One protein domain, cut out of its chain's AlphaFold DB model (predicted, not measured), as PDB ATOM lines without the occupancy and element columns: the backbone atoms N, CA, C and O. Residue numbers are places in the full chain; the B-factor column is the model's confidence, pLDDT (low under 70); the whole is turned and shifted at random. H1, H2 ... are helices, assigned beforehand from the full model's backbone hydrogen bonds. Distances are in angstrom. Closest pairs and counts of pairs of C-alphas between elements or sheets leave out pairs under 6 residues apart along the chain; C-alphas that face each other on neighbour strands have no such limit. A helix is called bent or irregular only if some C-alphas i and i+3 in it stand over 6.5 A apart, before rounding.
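What this domain is: This is residues 5 to 92 of the 96 residues of an uncharacterized protein of marine sediment metagenome (UniProt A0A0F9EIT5). Two long helices, H3 and H4, make a thin rod: the link after H3 folds back, so that H4 begins beside the later part of H3 and then runs on past it in nearly the same direction. Two short helices, H1 and H2, form a loose head at the end where H3 begins, and residues 82 to 92 stick out at the other end. The printed part has 88 residues with four named helices, in the order H1, H2, H3, H4, and no named strand; its class is all helix. The whole is extended, with a radius of gyration of the C-alphas of 21.8 A and spans of 72 by 22 by 19 A.

Where its parts are: Find C-alpha 30 at (234.852, 339.743, 172.084); from there H3, residues 30 to 59, runs 43.6 A to C-alpha 59 at (247.941, 361.204, 207.693). H4, residues 70 to 90, runs 30.8 A and ends at C-alpha 90 at (252.252, 384.365, 215.236). Before H3 look for H1, residues 8 to 14, and H2, residues 19 to 25. H2 is only just irregular: C-alphas 20 and 23 are 7.0 A apart.

How they stand to each other: H3, with residues 49 to 57 alone, touches residues 70 to 73 of H4; the closest C-alphas, of Ile 53 and Met 70, are 6.3 A apart. They run the same way at a shallow tilt of 14 degrees. H1 and H3 are near each other, with 6 pairs of C-alphas within 10 A. H1 and H2 are only just apart, at 8.3 A between their closest C-alphas. H2 is apart from H3. Every O i to N i+4 pair is within hydrogen-bond range in H1, H3 and H4; H2 has 1 of 3, and 2 of 4 from O i to N i+3.

The domain as a whole: The C-alphas of Thr 6 and Asn 92, the two farthest apart, are 72.4 A apart. The printed part has no cut, and its links are tight but for the short one from H3 to H4. Mean pLDDT of the printed part is 87.2; look for values under 70 at residues 88 to 92.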
ATOM      1  N   ARG A   5     235.888 332.872 175.416       83.25
ATOM      2  CA  ARG A   5     236.315 332.033 176.544       83.25
ATOM      3  C   ARG A   5     237.107 330.795 176.130       83.25
ATOM      4  O   ARG A   5     237.676 330.151 177.000       83.25
ATOM      5  N   THR A   6     237.174 330.459 174.843       86.62
ATOM      6  CA  THR A   6     238.037 329.372 174.347       86.62
ATOM      7  C   THR A   6     239.460 329.847 174.051       86.62
ATOM      8  O   THR A   6     240.364 329.031 173.885       86.62
ATOM      9  N   HIS A   7     239.698 331.164 174.017       88.00
ATOM     10  CA  HIS A   7     241.005 331.728 173.702       88.00
ATOM     11  C   HIS A   7     241.895 331.802 174.949       88.00
ATOM     12  O   HIS A   7     241.506 332.341 175.986       88.00
ATOM     13  N   ALA A   8     243.140 331.331 174.827       87.88
ATOM     14  CA  ALA A   8     244.094 331.241 175.937       87.88
ATOM     15  C   ALA A   8     244.311 332.569 176.690       87.88
ATOM     16  O   ALA A   8     244.408 332.583 177.918       87.88
ATOM     17  N   TYR A   9     244.337 333.699 175.976       84.94
ATOM     18  CA  TYR A   9     244.522 335.012 176.602       84.94
ATOM     19  C   TYR A   9     243.322 335.415 177.476       84.94
ATOM     20  O   TYR A   9     243.507 335.973 178.553       84.94
ATOM     21  N   VAL A  10     242.097 335.086 177.051       85.44
ATOM     22  CA  VAL A  10     240.864 335.336 177.811       85.44
ATOM     23  C   VAL A  10     240.823 334.455 179.047       85.44
ATOM     24  O   VAL A  10     240.548 334.948 180.140       85.44
ATOM     25  N   LEU A  11     241.151 333.172 178.885       87.56
ATOM     26  CA  LEU A  11     241.231 332.210 179.981       87.56
ATOM     27  C   LEU A  11     242.199 332.677 181.073       87.56
ATOM     28  O   LEU A  11     241.871 332.590 182.255       87.56
ATOM     29  N   ASN A  12     243.349 333.249 180.703       88.75
ATOM     30  CA  ASN A  12     244.299 333.791 181.673       88.75
ATOM     31  C   ASN A  12     243.738 334.988 182.469       88.75
ATOM     32  O   ASN A  12     244.047 335.126 183.653       88.75
ATOM     33  N   GLU A  13     242.895 335.825 181.858       85.31
ATOM     34  CA  GLU A  13     242.260 336.973 182.526       85.31
ATOM     35  C   GLU A  13     241.136 336.556 183.491       85.31
ATOM     36  O   GLU A  13     240.951 337.183 184.538       85.31
ATOM     37  N   ILE A  14     240.391 335.489 183.174       85.88
ATOM     38  CA  ILE A  14     239.251 335.019 183.987       85.88
ATOM     39  C   ILE A  14     239.570 333.818 184.877       85.88
ATOM     40  O   ILE A  14     238.677 333.352 185.581       85.88
ATOM     41  N   LYS A  15     240.820 333.340 184.911       87.94
ATOM     42  CA  LYS A  15     241.238 332.146 185.679       87.94
ATOM     43  C   LYS A  15     240.887 332.176 187.169       87.94
ATOM     44  O   LYS A  15     240.825 331.135 187.809       87.94
ATOM     45  N   HIS A  16     240.681 333.365 187.731       86.31
ATOM     46  CA  HIS A  16     240.318 333.559 189.136       86.31
ATOM     47  C   HIS A  16     238.801 333.542 189.387       86.31
ATOM     48  O   HIS A  16     238.372 333.611 190.536       86.31
ATOM     49  N   ILE A  17     237.988 333.486 188.332       85.69
ATOM     50  CA  ILE A  17     236.532 333.405 188.418       85.69
ATOM     51  C   ILE A  17     236.152 331.920 188.368       85.69
ATOM     52  O   ILE A  17     236.541 331.242 187.415       85.69
ATOM     53  N   PRO A  18     235.377 331.398 189.333       89.19
ATOM     54  CA  PRO A  18     234.854 330.037 189.267       89.19
ATOM     55  C   PRO A  18     234.087 329.790 187.964       89.19
ATOM     56  O   PRO A  18     233.253 330.608 187.568       89.19
ATOM     57  N   MET A  19     234.345 328.656 187.309       87.75
ATOM     58  CA  MET A  19     233.789 328.337 185.985       87.75
ATOM     59  C   MET A  19     232.253 328.337 185.968       87.75
ATOM     60  O   MET A  19     231.638 328.746 184.984       87.75
ATOM     61  N   GLN A  20     231.624 327.978 187.092       90.44
ATOM     62  CA  GLN A  20     230.170 328.007 187.278       90.44
ATOM     63  C   GLN A  20     229.585 329.416 187.096       90.44
ATOM     64  O   GLN A  20     228.444 329.571 186.667       90.44
ATOM     65  N   LEU A  21     230.370 330.456 187.389       88.19
ATOM     66  CA  LEU A  21     229.947 331.851 187.294       88.19
ATOM     67  C   LEU A  21     230.248 332.475 185.930       88.19
ATOM     68  O   LEU A  21     229.783 333.582 185.659       88.19
ATOM     69  N   TRP A  22     230.979 331.798 185.040       88.12
ATOM     70  CA  TRP A  22     231.371 332.378 183.750       88.12
ATOM     71  C   TRP A  22     230.172 332.718 182.875       88.12
ATOM     72  O   TRP A  22     230.193 333.715 182.167       88.12
ATOM     73  N   ASN A  23     229.105 331.922 182.931       86.00
ATOM     74  CA  ASN A  23     227.891 332.206 182.167       86.00
ATOM     75  C   ASN A  23     227.134 333.445 182.664       86.00
ATOM     76  O   ASN A  23     226.361 334.012 181.897       86.00
ATOM     77  N   ILE A  24     227.362 333.853 183.914       86.06
ATOM     78  CA  ILE A  24     226.719 335.008 184.549       86.06
ATOM     79  C   ILE A  24     227.606 336.249 184.403       86.06
ATOM     80  O   ILE A  24     227.120 337.338 184.113       86.06
ATOM     81  N   LEU A  25     228.915 336.086 184.608       84.19
ATOM     82  CA  LEU A  25     229.862 337.190 184.756       84.19
ATOM     83  C   LEU A  25     230.678 337.480 183.492       84.19
ATOM     84  O   LEU A  25     231.135 338.609 183.316       84.19
ATOM     85  N   CYS A  26     230.895 336.489 182.621       87.25
ATOM     86  CA  CYS A  26     231.770 336.633 181.461       87.25
ATOM     87  C   CYS A  26     230.956 336.850 180.173       87.25
ATOM     88  O   CYS A  26     230.111 336.024 179.820       87.25
ATOM     89  N   PRO A  27     231.229 337.930 179.420       89.38
ATOM     90  CA  PRO A  27     230.586 338.161 178.132       89.38
ATOM     91  C   PRO A  27     230.883 337.056 177.112       89.38
ATOM     92  O   PRO A  27     232.004 336.558 177.034       89.38
ATOM     93  N   ARG A  28     229.895 336.742 176.267       88.00
ATOM     94  CA  ARG A  28     230.003 335.739 175.186       88.00
ATOM     95  C   ARG A  28     230.510 336.297 173.852       88.00
ATOM     96  O   ARG A  28     230.555 335.579 172.863       88.00
ATOM     97  N   THR A  29     230.848 337.586 173.795       90.44
ATOM     98  CA  THR A  29     231.357 338.247 172.584       90.44
ATOM     99  C   THR A  29     232.666 338.959 172.888       90.44
ATOM    100  O   THR A  29     232.821 339.523 173.973       90.44
ATOM    101  N   PHE A  30     233.590 339.008 171.924       87.44
ATOM    102  CA  PHE A  30     234.852 339.743 172.084       87.44
ATOM    103  C   PHE A  30     234.635 341.214 172.434       87.44
ATOM    104  O   PHE A  30     235.280 341.732 173.338       87.44
ATOM    105  N   LYS A  31     233.676 341.882 171.778       89.25
ATOM    106  CA  LYS A  31     233.338 343.280 172.082       89.25
ATOM    107  C   LYS A  31     232.920 343.453 173.546       89.25
ATOM    108  O   LYS A  31     233.394 344.372 174.213       89.25
ATOM    109  N   GLY A  32     232.058 342.564 174.045       88.69
ATOM    110  CA  GLY A  32     231.643 342.567 175.446       88.69
ATOM    111  C   GLY A  32     232.816 342.291 176.384       88.69
ATOM    112  O   GLY A  32     232.974 342.981 177.387       88.69
ATOM    113  N   PHE A  33     233.675 341.336 176.027       89.06
ATOM    114  CA  PHE A  33     234.828 340.952 176.833       89.06
ATOM    115  C   PHE A  33     235.867 342.079 176.950       89.06
ATOM    116  O   PHE A  33     236.308 342.410 178.049       89.06
ATOM    117  N   THR A  34     236.185 342.759 175.849       87.56
ATOM    118  CA  THR A  34     237.071 343.933 175.852       87.56
ATOM    119  C   THR A  34     236.522 345.053 176.739       87.56
ATOM    120  O   THR A  34     237.266 345.675 177.501       87.56
ATOM    121  N   LEU A  35     235.208 345.304 176.684       90.56
ATOM    122  CA  LEU A  35     234.563 346.285 177.557       90.56
ATOM    123  C   LEU A  35     234.622 345.857 179.031       90.56
ATOM    124  O   LEU A  35     234.912 346.683 179.897       90.56
ATOM    125  N   TYR A  36     234.396 344.574 179.308       88.25
ATOM    126  CA  TYR A  36     234.493 343.991 180.643       88.25
ATOM    127  C   TYR A  36     235.891 344.187 181.248       88.25
ATOM    128  O   TYR A  36     236.008 344.750 182.338       88.25
ATOM    129  N   LEU A  37     236.957 343.857 180.511       86.56
ATOM    130  CA  LEU A  37     238.336 344.089 180.957       86.56
ATOM    131  C   LEU A  37     238.628 345.575 181.209       86.56
ATOM    132  O   LEU A  37     239.222 345.937 182.229       86.56
ATOM    133  N   LYS A  38     238.168 346.462 180.317       90.19
ATOM    134  CA  LYS A  38     238.323 347.918 180.483       90.19
ATOM    135  C   LYS A  38     237.640 348.416 181.760       90.19
ATOM    136  O   LYS A  38     238.198 349.258 182.466       90.19
ATOM    137  N   ASN A  39     236.462 347.883 182.075       88.44
ATOM    138  CA  ASN A  39     235.720 348.229 183.283       88.44
ATOM    139  C   ASN A  39     236.402 347.699 184.549       88.44
ATOM    140  O   ASN A  39     236.520 348.451 185.516       88.44
ATOM    141  N   ILE A  40     236.929 346.469 184.533       86.50
ATOM    142  CA  ILE A  40     237.734 345.934 185.645       86.50
ATOM    143  C   ILE A  40     238.944 346.827 185.905       86.50
ATOM    144  O   ILE A  40     239.202 347.192 187.054       86.50
ATOM    145  N   LYS A  41     239.677 347.209 184.853       88.50
ATOM    146  CA  LYS A  41     240.849 348.081 184.983       88.50
ATOM    147  C   LYS A  41     240.475 349.418 185.626       88.50
ATOM    148  O   LYS A  41     241.073 349.790 186.633       88.50
ATOM    149  N   LYS A  42     239.428 350.083 185.126       88.75
ATOM    150  CA  LYS A  42     238.913 351.330 185.717       88.75
ATOM    151  C   LYS A  42     238.471 351.157 187.170       88.75
ATOM    152  O   LYS A  42     238.706 352.033 187.999       88.75
ATOM    153  N   TRP A  43     237.834 350.034 187.499       87.31
ATOM    154  CA  TRP A  43     237.408 349.747 188.864       87.31
ATOM    155  C   TRP A  43     238.604 349.574 189.812       87.31
ATOM    156  O   TRP A  43     238.602 350.160 190.898       87.31
ATOM    157  N   ARG A  44     239.654 348.855 189.383       87.62
ATOM    158  CA  ARG A  44     240.920 348.714 190.127       87.62
ATOM    159  C   ARG A  44     241.615 350.064 190.324       87.62
ATOM    160  O   ARG A  44     242.024 350.380 191.438       87.62
ATOM    161  N   GLU A  45     241.691 350.890 189.282       89.38
ATOM    162  CA  GLU A  45     242.226 352.258 189.370       89.38
ATOM    163  C   GLU A  45     241.437 353.108 190.380       89.38
ATOM    164  O   GLU A  45     242.019 353.765 191.247       89.38
ATOM    165  N   GLY A  46     240.102 353.041 190.337       87.81
ATOM    166  CA  GLY A  46     239.229 353.707 191.303       87.81
ATOM    167  C   GLY A  46     239.448 353.224 192.741       87.81
ATOM    168  O   GLY A  46     239.451 354.032 193.671       87.81
ATOM    169  N   LEU A  47     239.677 351.924 192.938       89.19
ATOM    170  CA  LEU A  47     239.978 351.339 194.246       89.19
ATOM    171  C   LEU A  47     241.324 351.833 194.795       89.19
ATOM    172  O   LEU A  47     241.378 352.289 195.938       89.19
ATOM    173  N   ASN A  48     242.369 351.850 193.966       90.00
ATOM    174  CA  ASN A  48     243.682 352.387 194.334       90.00
ATOM    175  C   ASN A  48     243.606 353.875 194.708       90.00
ATOM    176  O   ASN A  48     244.179 354.299 195.714       90.00
ATOM    177  N   ASN A  49     242.834 354.664 193.955       89.75
ATOM    178  CA  ASN A  49     242.599 356.071 194.272       89.75
ATOM    179  C   ASN A  49     241.904 356.244 195.629       89.75
ATOM    180  O   ASN A  49     242.348 357.064 196.435       89.75
ATOM    181  N   ARG A  50     240.871 355.444 195.925       90.19
ATOM    182  CA  ARG A  50     240.187 355.468 197.231       90.19
ATOM    183  C   ARG A  50     241.127 355.117 198.385       90.19
ATOM    184  O   ARG A  50     241.078 355.783 199.419       90.19
ATOM    185  N   ILE A  51     242.004 354.124 198.213       91.69
ATOM    186  CA  ILE A  51     243.024 353.767 199.215       91.69
ATOM    187  C   ILE A  51     243.975 354.947 199.449       91.69
ATOM    188  O   ILE A  51     244.203 355.340 200.593       91.69
ATOM    189  N   LYS A  52     244.478 355.565 198.375       92.50
ATOM    190  CA  LYS A  52     245.381 356.722 198.457       92.50
ATOM    191  C   LYS A  52     244.732 357.913 199.172       92.50
ATOM    192  O   LYS A  52     245.349 358.499 200.060       92.50
ATOM    193  N   ILE A  53     243.483 358.232 198.831       93.69
ATOM    194  CA  ILE A  53     242.679 359.277 199.489       93.69
ATOM    195  C   ILE A  53     242.526 358.993 200.981       93.69
ATOM    196  O   ILE A  53     242.834 359.858 201.802       93.69
ATOM    197  N   ARG A  54     242.128 357.769 201.340       93.12
ATOM    198  CA  ARG A  54     241.966 357.356 202.737       93.12
ATOM    199  C   ARG A  54     243.273 357.499 203.523       93.12
ATOM    200  O   ARG A  54     243.254 357.998 204.644       93.12
ATOM    201  N   ASN A  55     244.403 357.103 202.942       93.56
ATOM    202  CA  ASN A  55     245.710 357.214 203.596       93.56
ATOM    203  C   ASN A  55     246.107 358.675 203.844       93.56
ATOM    204  O   ASN A  55     246.598 359.003 204.922       93.56
ATOM    205  N   MET A  56     245.849 359.568 202.887       93.50
ATOM    206  CA  MET A  56     246.092 361.000 203.074       93.50
ATOM    207  C   MET A  56     245.176 361.617 204.129       93.50
ATOM    208  O   MET A  56     245.656 362.369 204.975       93.50
ATOM    209  N   GLN A  57     243.884 361.273 204.121       93.38
ATOM    210  CA  GLN A  57     242.948 361.743 205.142       93.38
ATOM    211  C   GLN A  57     243.422 361.334 206.542       93.38
ATOM    212  O   GLN A  57     243.510 362.186 207.420       93.38
ATOM    213  N   LYS A  58     243.842 360.075 206.724       94.38
ATOM    214  CA  LYS A  58     244.430 359.605 207.990       94.38
ATOM    215  C   LYS A  58     245.696 360.381 208.368       94.38
ATOM    216  O   LYS A  58     245.784 360.883 209.482       94.38
ATOM    217  N   LYS A  59     246.653 360.526 207.443       93.56
ATOM    218  CA  LYS A  59     247.941 361.204 207.693       93.56
ATOM    219  C   LYS A  59     247.775 362.653 208.162       93.56
ATOM    220  O   LYS A  59     248.540 363.118 209.001       93.56
ATOM    221  N   TYR A  60     246.796 363.370 207.614       91.88
ATOM    222  CA  TYR A  60     246.547 364.781 207.925       91.88
ATOM    223  C   TYR A  60     245.393 364.997 208.916       91.88
ATOM    224  O   TYR A  60     244.997 366.140 209.135       91.88
ATOM    225  N   ASN A  61     244.881 363.923 209.528       92.69
ATOM    226  CA  ASN A  61     243.748 363.937 210.454       92.69
ATOM    227  C   ASN A  61     242.497 364.639 209.882       92.69
ATOM    228  O   ASN A  61     241.830 365.424 210.554       92.69
ATOM    229  N   LEU A  62     242.215 364.395 208.600       92.62
ATOM    230  CA  LEU A  62     241.026 364.883 207.905       92.62
ATOM    231  C   LEU A  62     239.860 363.887 208.063       92.62
ATOM    232  O   LEU A  62     240.099 362.686 208.209       92.62
ATOM    233  N   PRO A  63     238.597 364.344 207.951       92.19
ATOM    234  CA  PRO A  63     237.433 363.461 207.989       92.19
ATOM    235  C   PRO A  63     237.494 362.370 206.910       92.19
ATOM    236  O   PRO A  63     237.747 362.660 205.738       92.19
ATOM    237  N   LEU A  64     237.209 361.123 207.291       90.88
ATOM    238  CA  LEU A  64     237.161 359.990 206.365       90.88
ATOM    239  C   LEU A  64     235.866 360.025 205.553       90.88
ATOM    240  O   LEU A  64     234.807 359.627 206.032       90.88
ATOM    241  N   ARG A  65     235.954 360.488 204.306       87.94
ATOM    242  CA  ARG A  65     234.809 360.552 203.389       87.94
ATOM    243  C   ARG A  65     234.951 359.533 202.257       87.94
ATOM    244  O   ARG A  65     235.909 359.638 201.482       87.94
ATOM    245  N   PRO A  66     234.029 358.560 202.127       74.25
ATOM    246  CA  PRO A  66     234.010 357.672 200.975       74.25
ATOM    247  C   PRO A  66     233.666 358.495 199.726       74.25
ATOM    248  O   PRO A  66     232.739 359.295 199.747       74.25
ATOM    249  N   ASN A  67     234.421 358.309 198.641       82.31
ATOM    250  CA  ASN A  67     234.237 358.976 197.338       82.31
ATOM    251  C   ASN A  67     234.665 360.449 197.242       82.31
ATOM    252  O   ASN A  67     234.343 361.109 196.257       82.31
ATOM    253  N   GLN A  68     235.427 360.968 198.205       88.88
ATOM    254  CA  GLN A  68     236.008 362.302 198.049       88.88
ATOM    255  C   GLN A  68     237.008 362.329 196.884       88.88
ATOM    256  O   GLN A  68     237.773 361.381 196.703       88.88
ATOM    257  N   SER A  69     237.021 363.406 196.094       90.06
ATOM    258  CA  SER A  69     237.974 363.527 194.993       90.06
ATOM    259  C   SER A  69     239.394 363.779 195.514       90.06
ATOM    260  O   SER A  69     239.605 364.365 196.577       90.06
ATOM    261  N   MET A  70     240.398 363.374 194.731       90.06
ATOM    262  CA  MET A  70     241.807 363.649 195.032       90.06
ATOM    263  C   MET A  70     242.073 365.155 195.183       90.06
ATOM    264  O   MET A  70     242.807 365.574 196.076       90.06
ATOM    265  N   ARG A  71     241.440 365.970 194.330       92.38
ATOM    266  CA  ARG A  71     241.571 367.431 194.330       92.38
ATOM    267  C   ARG A  71     241.113 368.028 195.661       92.38
ATOM    268  O   ARG A  71     241.843 368.825 196.242       92.38
ATOM    269  N   ASP A  72     239.962 367.600 196.172       92.38
ATOM    270  CA  ASP A  72     239.412 368.138 197.424       92.38
ATOM    271  C   ASP A  72     240.279 367.778 198.631       92.38
ATOM    272  O   ASP A  72     240.465 368.586 199.545       92.38
ATOM    273  N   VAL A  73     240.841 366.565 198.630       93.56
ATOM    274  CA  VAL A  73     241.773 366.118 199.671       93.56
ATOM    275  C   VAL A  73     243.036 366.975 199.652       93.56
ATOM    276  O   VAL A  73     243.455 367.449 200.703       93.56
ATOM    277  N   ILE A  74     243.604 367.246 198.472       94.31
ATOM    278  CA  ILE A  74     244.788 368.107 198.323       94.31
ATOM    279  C   ILE A  74     244.505 369.533 198.811       94.31
ATOM    280  O   ILE A  74     245.307 370.090 199.560       94.31
ATOM    281  N   ILE A  75     243.359 370.114 198.444       94.50
ATOM    282  CA  ILE A  75     242.951 371.444 198.925       94.50
ATOM    283  C   ILE A  75     242.855 371.447 200.456       94.50
ATOM    284  O   ILE A  75     243.407 372.331 201.111       94.50
ATOM    285  N   SER A  76     242.218 370.428 201.035       92.94
ATOM    286  CA  SER A  76     242.070 370.293 202.490       92.94
ATOM    287  C   SER A  76     243.426 370.192 203.196       92.94
ATOM    288  O   SER A  76     243.657 370.869 204.197       92.94
ATOM    289  N   ILE A  77     244.352 369.404 202.641       93.81
ATOM    290  CA  ILE A  77     245.734 369.303 203.127       93.81
ATOM    291  C   ILE A  77     246.417 370.672 203.091       93.81
ATOM    292  O   ILE A  77     247.003 371.093 204.089       93.81
ATOM    293  N   ARG A  78     246.295 371.403 201.977       94.12
ATOM    294  CA  ARG A  78     246.927 372.717 201.822       94.12
ATOM    295  C   ARG A  78     246.426 373.721 202.856       94.12
ATOM    296  O   ARG A  78     247.220 374.479 203.408       94.12
ATOM    297  N   VAL A  79     245.130 373.701 203.164       92.81
ATOM    298  CA  VAL A  79     244.545 374.536 204.225       92.81
ATOM    299  C   VAL A  79     245.136 374.188 205.594       92.81
ATOM    300  O   VAL A  79     245.486 375.093 206.352       92.81
ATOM    301  N   VAL A  80     245.298 372.899 205.910       91.56
ATOM    302  CA  VAL A  80     245.937 372.458 207.165       91.56
ATOM    303  C   VAL A  80     247.386 372.943 207.249       91.56
ATOM    304  O   VAL A  80     247.792 373.481 208.279       91.56
ATOM    305  N   GLU A  81     248.159 372.808 206.170       91.88
ATOM    306  CA  GLU A  81     249.549 373.279 206.109       91.88
ATOM    307  C   GLU A  81     249.659 374.792 206.311       91.88
ATOM    308  O   GLU A  81     250.482 375.253 207.102       91.88
ATOM    309  N   LEU A  82     248.801 375.574 205.650       91.94
ATOM    310  CA  LEU A  82     248.774 377.030 205.802       91.94
ATOM    311  C   LEU A  82     248.422 377.451 207.235       91.94
ATOM    312  O   LEU A  82     249.048 378.361 207.776       91.94
ATOM    313  N   ARG A  83     247.473 376.762 207.883       88.69
ATOM    314  CA  ARG A  83     247.122 377.011 209.293       88.69
ATOM    315  C   ARG A  83     248.287 376.713 210.239       88.69
ATOM    316  O   ARG A  83     248.517 377.486 211.165       88.69
ATOM    317  N   ARG A  84     249.035 375.628 210.000       87.00
ATOM    318  CA  ARG A  84     250.243 375.300 210.781       87.00
ATOM    319  C   ARG A  84     251.326 376.365 210.614       87.00
ATOM    320  O   ARG A  84     251.899 376.792 211.610       87.00
ATOM    321  N   LYS A  85     251.554 376.839 209.383       86.25
ATOM    322  CA  LYS A  85     252.532 377.903 209.101       86.25
ATOM    323  C   LYS A  85     252.185 379.225 209.788       86.25
ATOM    324  O   LYS A  85     253.068 379.833 210.376       86.25
ATOM    325  N   ARG A  86     250.913 379.646 209.767       82.31
ATOM    326  CA  ARG A  86     250.478 380.883 210.446       82.31
ATOM    327  C   ARG A  86     250.706 380.829 211.957       82.31
ATOM    328  O   ARG A  86     251.338 381.728 212.490       82.31
ATOM    329  N   LYS A  87     250.322 379.730 212.623       74.19
ATOM    330  CA  LYS A  87     250.569 379.558 214.068       74.19
ATOM    331  C   LYS A  87     252.052 379.648 214.450       74.19
ATOM    332  O   LYS A  87     252.364 380.185 215.504       74.19
ATOM    333  N   GLY A  88     252.954 379.133 213.611       66.69
ATOM    334  CA  GLY A  88     254.398 379.253 213.838       66.69
ATOM    335  C   GLY A  88     254.924 380.687 213.689       66.69
ATOM    336  O   GLY A  88     255.864 381.060 214.379       66.69
ATOM    337  N   ASN A  89     254.294 381.500 212.838       60.44
ATOM    338  CA  ASN A  89     254.682 382.897 212.613       60.44
ATOM    339  C   ASN A  89     254.118 383.847 213.688       60.44
ATOM    340  O   ASN A  89     254.798 384.786 214.100       60.44
ATOM    341  N   ASP A  90     252.907 383.573 214.183       57.53
ATOM    342  CA  ASP A  90     252.252 384.365 215.236       57.53
ATOM    343  C   ASP A  90     252.916 384.170 216.615       57.53
ATOM    344  O   ASP A  90     252.843 385.041 217.479       57.53
ATOM    345  N   GLY A  91     253.594 383.035 216.830       53.56
ATOM    346  CA  GLY A  91     254.409 382.792 218.025       53.56
ATOM    347  C   GLY A  91     255.746 383.542 218.029       53.56
ATOM    348  O   GLY A  91     256.318 383.745 219.093       53.56
ATOM    349  N   ASN A  92     256.227 383.982 216.863       51.00
ATOM    350  CA  ASN A  92     257.497 384.701 216.727       51.00
ATOM    351  C   ASN A  92     257.324 386.231 216.790       51.00
ATOM    352  O   ASN A  92     258.277 386.956 217.032       51.00
TER     353      ASN A  92